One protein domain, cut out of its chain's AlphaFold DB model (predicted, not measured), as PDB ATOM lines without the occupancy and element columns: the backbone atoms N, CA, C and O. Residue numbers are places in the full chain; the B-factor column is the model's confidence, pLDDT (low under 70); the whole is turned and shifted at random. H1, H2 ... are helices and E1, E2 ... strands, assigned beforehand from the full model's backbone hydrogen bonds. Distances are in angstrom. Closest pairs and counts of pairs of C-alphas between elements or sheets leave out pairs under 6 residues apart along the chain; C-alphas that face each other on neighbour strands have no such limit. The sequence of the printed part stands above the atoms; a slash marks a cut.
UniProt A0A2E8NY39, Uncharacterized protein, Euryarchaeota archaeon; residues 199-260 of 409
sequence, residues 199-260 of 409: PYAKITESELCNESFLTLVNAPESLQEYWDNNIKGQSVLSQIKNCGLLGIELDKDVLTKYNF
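Overview. This is residues 199 to 260 of the 409 residues of an uncharacterized protein of Euryarchaeota archaeon (UniProt A0A2E8NY39). A two-stranded antiparallel hairpin, E1 and E2, has three short helices wrapped partway round it: H1 beside E2, H2 over one face, and H3 beside E1. The helices do not form a bundle, and residues 249 to 250, before H3, pair with E1 as a short parallel stretch. The printed part has 62 residues, with two named strands and three named helices in the order E1 E2 H1 H2 H3, class mixed. It is compact, with a radius of gyration of the C-alphas of 11.0 A, and rounded, spanning 28 by 25 by 18 A.

Arrangement. E1, residues 200 to 205, and E2, residues 212 to 217, are a hairpin, antiparallel at 144 degrees, with N 202 and O 215 2.9 A apart and N 213 and O 204 3.0 A apart, both within hydrogen-bond range. The closest C-alphas of E2 and H1, residues 221 to 230, are those of Leu 216 and Gln 224, 7.1 A apart. For E2 and H2, residues 236 to 246, they are those of Phe 213 and Val 236, 6.0 A apart. For E1 and H3, residues 252 to 257, they are those of Ile 203 and Val 254, 5.8 A apart. H1 and H2 are near each other, with 6 pairs of C-alphas within 10 A; H3 is apart from both. Every O i to N i+4 pair is within hydrogen-bond range in H1, H2 and H3.

Along the chain. E1 begins at C-alpha 200 (20.491, -34.556, -19.252) and is 16.4 A long; E2 is 15.9 A. H1 measures 14.2 A, H2 15.1 A and H3 8.7 A, the last ending at C-alpha 257 (15.269, -34.929, -4.053).

Size, cuts and confidence. The C-alphas farthest apart, of Ser 222 and Asn 259, are 30.7 A apart. The printed part has no cut and no long link. Mean pLDDT of the printed part is 87.8; residues 207 to 211 are under 70.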
ATOM      1  N   PRO A 199      20.921 -34.598 -24.016       93.31
ATOM      2  CA  PRO A 199      21.711 -34.224 -22.850       93.31
ATOM      3  C   PRO A 199      20.845 -34.026 -21.607       93.31
ATOM      4  O   PRO A 199      19.911 -33.221 -21.606       93.31
ATOM      5  N   TYR A 200      21.191 -34.708 -20.521       93.19
ATOM      6  CA  TYR A 200      20.491 -34.556 -19.252       93.19
ATOM      7  C   TYR A 200      21.457 -34.478 -18.075       93.19
ATOM      8  O   TYR A 200      22.593 -34.943 -18.143       93.19
ATOM      9  N   ALA A 201      20.998 -33.875 -16.988       93.12
ATOM     10  CA  ALA A 201      21.727 -33.731 -15.748       93.12
ATOM     11  C   ALA A 201      21.159 -34.689 -14.698       93.12
ATOM     12  O   ALA A 201      19.963 -34.674 -14.394       93.12
ATOM     13  N   LYS A 202      22.037 -35.502 -14.112       93.00
ATOM     14  CA  LYS A 202      21.719 -36.374 -12.979       93.00
ATOM     15  C   LYS A 202      22.422 -35.884 -11.728       93.00
ATOM     16  O   LYS A 202      23.490 -35.274 -11.801       93.00
ATOM     17  N   ILE A 203      21.857 -36.200 -10.572       89.94
ATOM     18  CA  ILE A 203      22.541 -35.928  -9.317       89.94
ATOM     19  C   ILE A 203      23.651 -36.947  -9.077       89.94
ATOM     20  O   ILE A 203      23.523 -38.129  -9.385       89.94
ATOM     21  N   THR A 204      24.773 -36.479  -8.554       86.44
ATOM     22  CA  THR A 204      25.874 -37.320  -8.099       86.44
ATOM     23  C   THR A 204      26.256 -36.875  -6.699       86.44
ATOM     24  O   THR A 204      26.372 -35.681  -6.420       86.44
ATOM     25  N   GLU A 205      26.389 -37.845  -5.804       80.31
ATOM     26  CA  GLU A 205      26.778 -37.610  -4.419       80.31
ATOM     27  C   GLU A 205      28.276 -37.876  -4.284       80.31
ATOM     28  O   GLU A 205      28.771 -38.912  -4.729       80.31
ATOM     29  N   SER A 206      29.007 -36.918  -3.712       70.69
ATOM     30  CA  SER A 206      30.403 -37.136  -3.342       70.69
ATOM     31  C   SER A 206      30.470 -37.676  -1.920       70.69
ATOM     32  O   SER A 206      30.192 -36.943  -0.968       70.69
ATOM     33  N   GLU A 207      30.920 -38.922  -1.769       63.84
ATOM     34  CA  GLU A 207      31.207 -39.526  -0.458       63.84
ATOM     35  C   GLU A 207      32.276 -38.745   0.327       63.84
ATOM     36  O   GLU A 207      32.318 -38.795   1.553       63.84
ATOM     37  N   LEU A 208      33.133 -37.990  -0.369       61.16
ATOM     38  CA  LEU A 208      34.236 -37.236   0.232       61.16
ATOM     39  C   LEU A 208      33.803 -35.883   0.809       61.16
ATOM     40  O   LEU A 208      34.458 -35.377   1.719       61.16
ATOM     41  N   CYS A 209      32.734 -35.282   0.277       57.31
ATOM     42  CA  CYS A 209      32.377 -33.889   0.571       57.31
ATOM     43  C   CYS A 209      31.003 -33.728   1.235       57.31
ATOM     44  O   CYS A 209      30.678 -32.622   1.648       57.31
ATOM     45  N   ASN A 210      30.174 -34.781   1.298       64.12
ATOM     46  CA  ASN A 210      28.743 -34.689   1.644       64.12
ATOM     47  C   ASN A 210      27.965 -33.647   0.810       64.12
ATOM     48  O   ASN A 210      26.885 -33.200   1.196       64.12
ATOM     49  N   GLU A 211      28.495 -33.276  -0.354       69.19
ATOM     50  CA  GLU A 211      27.874 -32.335  -1.274       69.19
ATOM     51  C   GLU A 211      27.342 -33.085  -2.491       69.19
ATOM     52  O   GLU A 211      27.961 -34.012  -3.023       69.19
ATOM     53  N   SER A 212      26.150 -32.682  -2.920       80.69
ATOM     54  CA  SER A 212      25.563 -33.143  -4.172       80.69
ATOM     55  C   SER A 212      25.910 -32.163  -5.279       80.69
ATOM     56  O   SER A 212      25.837 -30.957  -5.071       80.69
ATOM     57  N   PHE A 213      26.233 -32.668  -6.462       85.06
ATOM     58  CA  PHE A 213      26.433 -31.863  -7.665       85.06
ATOM     59  C   PHE A 213      25.761 -32.542  -8.856       85.06
ATOM     60  O   PHE A 213      25.424 -33.728  -8.792       85.06
ATOM     61  N   LEU A 214      25.525 -31.797  -9.936       91.75
ATOM     62  CA  LEU A 214      24.979 -32.378 -11.155       91.75
ATOM     63  C   LEU A 214      26.101 -32.821 -12.094       91.75
ATOM     64  O   LEU A 214      27.090 -32.112 -12.298       91.75
ATOM     65  N   THR A 215      25.923 -33.994 -12.694       92.31
ATOM     66  CA  THR A 215      26.748 -34.478 -13.802       92.31
ATOM     67  C   THR A 215      25.914 -34.550 -15.065       92.31
ATOM     68  O   THR A 215      24.768 -35.003 -15.036       92.31
ATOM     69  N   LEU A 216      26.490 -34.094 -16.176       94.31
ATOM     70  CA  LEU A 216      25.857 -34.219 -17.478       94.31
ATOM     71  C   LEU A 216      26.074 -35.626 -18.037       94.31
ATOM     72  O   LEU A 216      27.126 -36.239 -17.863       94.31
ATOM     73  N   VAL A 217      25.055 -36.129 -18.718       94.06
ATOM     74  CA  VAL A 217      25.050 -37.404 -19.431       94.06
ATOM     75  C   VAL A 217      24.531 -37.141 -20.839       94.06
ATOM     76  O   VAL A 217      23.658 -36.298 -21.029       94.06
ATOM     77  N   ASN A 218      25.087 -37.843 -21.832       92.81
ATOM     78  CA  ASN A 218      24.776 -37.652 -23.255       92.81
ATOM     79  C   ASN A 218      25.024 -36.215 -23.758       92.81
ATOM     80  O   ASN A 218      24.452 -35.798 -24.763       92.81
ATOM     81  N   ALA A 219      25.876 -35.453 -23.066       93.81
ATOM     82  CA  ALA A 219      26.291 -34.125 -23.490       93.81
ATOM     83  C   ALA A 219      27.456 -34.215 -24.493       93.81
ATOM     84  O   ALA A 219      28.385 -34.997 -24.274       93.81
ATOM     85  N   PRO A 220      27.444 -33.421 -25.581       94.00
ATOM     86  CA  PRO A 220      28.606 -33.292 -26.452       94.00
ATOM     87  C   PRO A 220      29.777 -32.644 -25.702       94.00
ATOM     88  O   PRO A 220      29.574 -31.885 -24.754       94.00
ATOM     89  N   GLU A 221      31.002 -32.899 -26.164       95.56
ATOM     90  CA  GLU A 221      32.238 -32.427 -25.519       95.56
ATOM     91  C   GLU A 221      32.250 -30.907 -25.299       95.56
ATOM     92  O   GLU A 221      32.584 -30.440 -24.215       95.56
ATOM     93  N   SER A 222      31.766 -30.136 -26.275       95.44
ATOM     94  CA  SER A 222      31.660 -28.676 -26.168       95.44
ATOM     95  C   SER A 222      30.714 -28.209 -25.055       95.44
ATOM     96  O   SER A 222      30.990 -27.216 -24.381       95.44
ATOM     97  N   LEU A 223      29.604 -28.922 -24.830       94.75
ATOM     98  CA  LEU A 223      28.676 -28.615 -23.740       94.75
ATOM     99  C   LEU A 223      29.277 -29.008 -22.387       94.75
ATOM    100  O   LEU A 223      29.109 -28.280 -21.409       94.75
ATOM    101  N   GLN A 224      29.993 -30.132 -22.344       95.50
ATOM    102  CA  GLN A 224      30.685 -30.602 -21.149       95.50
ATOM    103  C   GLN A 224      31.771 -29.609 -20.706       95.50
ATOM    104  O   GLN A 224      31.791 -29.207 -19.545       95.50
ATOM    105  N   GLU A 225      32.607 -29.140 -21.636       96.00
ATOM    106  CA  GLU A 225      33.649 -28.143 -21.365       96.00
ATOM    107  C   GLU A 225      33.054 -26.826 -20.847       96.00
ATOM    108  O   GLU A 225      33.513 -26.271 -19.844       96.00
ATOM    109  N   TYR A 226      31.985 -26.336 -21.486       95.94
ATOM    110  CA  TYR A 226      31.286 -25.144 -21.014       95.94
ATOM    111  C   TYR A 226      30.729 -25.333 -19.596       95.94
ATOM    112  O   TYR A 226      30.874 -24.442 -18.752       95.94
ATOM    113  N   TRP A 227      30.116 -26.487 -19.318       95.12
ATOM    114  CA  TRP A 227      29.548 -26.815 -18.013       95.12
ATOM    115  C   TRP A 227      30.606 -26.833 -16.910       95.12
ATOM    116  O   TRP A 227      30.419 -26.199 -15.867       95.12
ATOM    117  N   ASP A 228      31.722 -27.523 -17.144       94.00
ATOM    118  CA  ASP A 228      32.811 -27.655 -16.177       94.00
ATOM    119  C   ASP A 228      33.448 -26.294 -15.848       94.00
ATOM    120  O   ASP A 228      33.709 -26.013 -14.676       94.00
ATOM    121  N   ASN A 229      33.613 -25.422 -16.848       95.50
ATOM    122  CA  ASN A 229      34.258 -24.117 -16.679       95.50
ATOM    123  C   ASN A 229      33.349 -23.037 -16.069       95.50
ATOM    124  O   ASN A 229      33.847 -22.137 -15.394       95.50
ATOM    125  N   ASN A 230      32.033 -23.095 -16.304       95.12
ATOM    126  CA  ASN A 230      31.131 -21.983 -15.971       95.12
ATOM    127  C   ASN A 230      30.075 -22.322 -14.910       95.12
ATOM    128  O   ASN A 230      29.635 -21.423 -14.191       95.12
ATOM    129  N   ILE A 231      29.634 -23.582 -14.809       94.00
ATOM    130  CA  ILE A 231      28.419 -23.951 -14.058       94.00
ATOM    131  C   ILE A 231      28.708 -24.908 -12.901       94.00
ATOM    132  O   ILE A 231      28.151 -24.737 -11.818       94.00
ATOM    133  N   LYS A 232      29.591 -25.891 -13.087       91.31
ATOM    134  CA  LYS A 232      29.824 -26.973 -12.117       91.31
ATOM    135  C   LYS A 232      30.231 -26.502 -10.720       91.31
ATOM    136  O   LYS A 232      29.861 -27.137  -9.737       91.31
ATOM    137  N   GLY A 233      30.963 -25.392 -10.627       89.12
ATOM    138  CA  GLY A 233      31.374 -24.792  -9.352       89.12
ATOM    139  C   GLY A 233      30.285 -23.979  -8.638       89.12
ATOM    140  O   GLY A 233      30.523 -23.478  -7.544       89.12
ATOM    141  N   GLN A 234      29.108 -23.798  -9.243       90.75
ATOM    142  CA  GLN A 234      28.008 -23.034  -8.654       90.75
ATOM    143  C   GLN A 234      27.153 -23.898  -7.716       90.75
ATOM    144  O   GLN A 234      27.233 -25.126  -7.728       90.75
ATOM    145  N   SER A 235      26.269 -23.264  -6.938       89.50
ATOM    146  CA  SER A 235      25.293 -23.985  -6.111       89.50
ATOM    147  C   SER A 235      24.387 -24.883  -6.962       89.50
ATOM    148  O   SER A 235      24.062 -24.543  -8.101       89.50
ATOM    149  N   VAL A 236      23.915 -26.003  -6.404       89.50
ATOM    150  CA  VAL A 236      23.079 -26.963  -7.153       89.50
ATOM    151  C   VAL A 236      21.831 -26.311  -7.736       89.50
ATOM    152  O   VAL A 236      21.495 -26.557  -8.887       89.50
ATOM    153  N   LEU A 237      21.176 -25.415  -6.993       88.44
ATOM    154  CA  LEU A 237      20.017 -24.684  -7.508       88.44
ATOM    155  C   LEU A 237      20.378 -23.824  -8.730       88.44
ATOM    156  O   LEU A 237      19.599 -23.736  -9.676       88.44
ATOM    157  N   SER A 238      21.573 -23.226  -8.747       89.44
ATOM    158  CA  SER A 238      22.067 -22.507  -9.923       89.44
ATOM    159  C   SER A 238      22.352 -23.454 -11.091       89.44
ATOM    160  O   SER A 238      21.982 -23.150 -12.224       89.44
ATOM    161  N   GLN A 239      22.928 -24.632 -10.831       91.75
ATOM    162  CA  GLN A 239      23.136 -25.664 -11.855       91.75
ATOM    163  C   GLN A 239      21.801 -26.120 -12.472       91.75
ATOM    164  O   GLN A 239      21.671 -26.161 -13.694       91.75
ATOM    165  N   ILE A 240      20.782 -26.373 -11.644       91.12
ATOM    166  CA  ILE A 240      19.419 -26.749 -12.062       91.12
ATOM    167  C   ILE A 240      18.800 -25.658 -12.948       91.12
ATOM    168  O   ILE A 240      18.275 -25.964 -14.017       91.12
ATOM    169  N   LYS A 241      18.894 -24.380 -12.555       89.12
ATOM    170  CA  LYS A 241      18.411 -23.259 -13.386       89.12
ATOM    171  C   LYS A 241      19.108 -23.219 -14.746       89.12
ATOM    172  O   LYS A 241      18.445 -23.068 -15.769       89.12
ATOM    173  N   ASN A 242      20.432 -23.374 -14.763       90.12
ATOM    174  CA  ASN A 242      21.205 -23.377 -16.004       90.12
ATOM    175  C   ASN A 242      20.858 -24.565 -16.911       90.12
ATOM    176  O   ASN A 242      20.924 -24.409 -18.125       90.12
ATOM    177  N   CYS A 243      20.433 -25.711 -16.362       90.81
ATOM    178  CA  CYS A 243      19.947 -26.825 -17.181       90.81
ATOM    179  C   CYS A 243      18.766 -26.385 -18.054       90.81
ATOM    180  O   CYS A 243      18.834 -26.501 -19.275       90.81
ATOM    181  N   GLY A 244      17.752 -25.761 -17.444       85.81
ATOM    182  CA  GLY A 244      16.609 -25.217 -18.179       85.81
ATOM    183  C   GLY A 244      17.010 -24.170 -19.222       85.81
ATOM    184  O   GLY A 244      16.443 -24.170 -20.310       85.81
ATOM    185  N   LEU A 245      18.017 -23.332 -18.914       84.75
ATOM    186  CA  LEU A 245      18.551 -22.307 -19.826       84.75
ATOM    187  C   LEU A 245      19.262 -22.877 -21.065       84.75
ATOM    188  O   LEU A 245      19.230 -22.281 -22.145       84.75
ATOM    189  N   LEU A 246      19.931 -24.014 -20.888       88.00
ATOM    190  CA  LEU A 246      20.727 -24.688 -21.911       88.00
ATOM    191  C   LEU A 246      19.951 -25.790 -22.646       88.00
ATOM    192  O   LEU A 246      20.520 -26.451 -23.511       88.00
ATOM    193  N   GLY A 247      18.674 -26.001 -22.309       86.25
ATOM    194  CA  GLY A 247      17.878 -27.101 -22.858       86.25
ATOM    195  C   GLY A 247      18.370 -28.483 -22.415       86.25
ATOM    196  O   GLY A 247      18.216 -29.454 -23.151       86.25
ATOM    197  N   ILE A 248      18.991 -28.566 -21.236       91.25
ATOM    198  CA  ILE A 248      19.424 -29.815 -20.604       91.25
ATOM    199  C   ILE A 248      18.293 -30.297 -19.702       91.25
ATOM    200  O   ILE A 248      17.816 -29.561 -18.836       91.25
ATOM    201  N   GLU A 249      17.885 -31.549 -19.863       89.44
ATOM    202  CA  GLU A 249      16.835 -32.114 -19.018       89.44
ATOM    203  C   GLU A 249      17.331 -32.489 -17.629       89.44
ATOM    204  O   GLU A 249      18.488 -32.844 -17.434       89.44
ATOM    205  N   LEU A 250      16.427 -32.461 -16.656       89.94
ATOM    206  CA  LEU A 250      16.706 -32.937 -15.310       89.94
ATOM    207  C   LEU A 250      16.203 -34.367 -15.153       89.94
ATOM    208  O   LEU A 250      15.050 -34.669 -15.469       89.94
ATOM    209  N   ASP A 251      17.054 -35.228 -14.607       89.38
ATOM    210  CA  ASP A 251      16.643 -36.566 -14.206       89.38
ATOM    211  C   ASP A 251      15.555 -36.513 -13.110       89.38
ATOM    212  O   ASP A 251      15.509 -35.596 -12.280       89.38
ATOM    213  N   LYS A 252      14.668 -37.516 -13.087       85.38
ATOM    214  CA  LYS A 252      13.558 -37.592 -12.122       85.38
ATOM    215  C   LYS A 252      14.042 -37.611 -10.673       85.38
ATOM    216  O   LYS A 252      13.351 -37.074  -9.803       85.38
ATOM    217  N   ASP A 253      15.218 -38.171 -10.413       87.19
ATOM    218  CA  ASP A 253      15.788 -38.238  -9.071       87.19
ATOM    219  C   ASP A 253      16.190 -36.847  -8.568       87.19
ATOM    220  O   ASP A 253      15.985 -36.526  -7.394       87.19
ATOM    221  N   VAL A 254      16.658 -35.969  -9.466       86.94
ATOM    222  CA  VAL A 254      16.932 -34.558  -9.144       86.94
ATOM    223  C   VAL A 254      15.637 -33.870  -8.718       86.94
ATOM    224  O   VAL A 254      15.576 -33.249  -7.656       86.94
ATOM    225  N   LEU A 255      14.579 -34.014  -9.521       82.69
ATOM    226  CA  LEU A 255      13.284 -33.382  -9.250       82.69
ATOM    227  C   LEU A 255      12.661 -33.871  -7.936       82.69
ATOM    228  O   LEU A 255      12.015 -33.096  -7.229       82.69
ATOM    229  N   THR A 256      12.866 -35.148  -7.612       85.06
ATOM    230  CA  THR A 256      12.335 -35.787  -6.405       85.06
ATOM    231  C   THR A 256      13.099 -35.340  -5.161       85.06
ATOM    232  O   THR A 256      12.473 -34.958  -4.174       85.06
ATOM    233  N   LYS A 257      14.438 -35.306  -5.207       86.19
ATOM    234  CA  LYS A 257      15.269 -34.929  -4.053       86.19
ATOM    235  C   LYS A 257      15.015 -33.503  -3.568       86.19
ATOM    236  O   LYS A 257      14.983 -33.267  -2.364       86.19
ATOM    237  N   TYR A 258      14.829 -32.561  -4.490       84.88
ATOM    238  CA  TYR A 258      14.594 -31.152  -4.153       84.88
ATOM    239  C   TYR A 258      13.113 -30.806  -3.947       84.88
ATOM    240  O   TYR A 258      12.801 -29.670  -3.600       84.88
ATOM    241  N   ASN A 259      12.211 -31.780  -4.117       87.50
ATOM    242  CA  ASN A 259      10.773 -31.644  -3.887       87.50
ATOM    243  C   ASN A 259      10.140 -30.416  -4.572       87.50
ATOM    244  O   ASN A 259       9.308 -29.722  -3.986       87.50
ATOM    245  N   PHE A 260      10.529 -30.141  -5.822       89.56
ATOM    246  CA  PHE A 260       9.949 -29.032  -6.582       89.56
ATOM    247  C   PHE A 260       8.451 -29.250  -6.795       89.56
ATOM    248  O   PHE A 260       8.020 -30.347  -7.181       89.56
TER     249      PHE A 260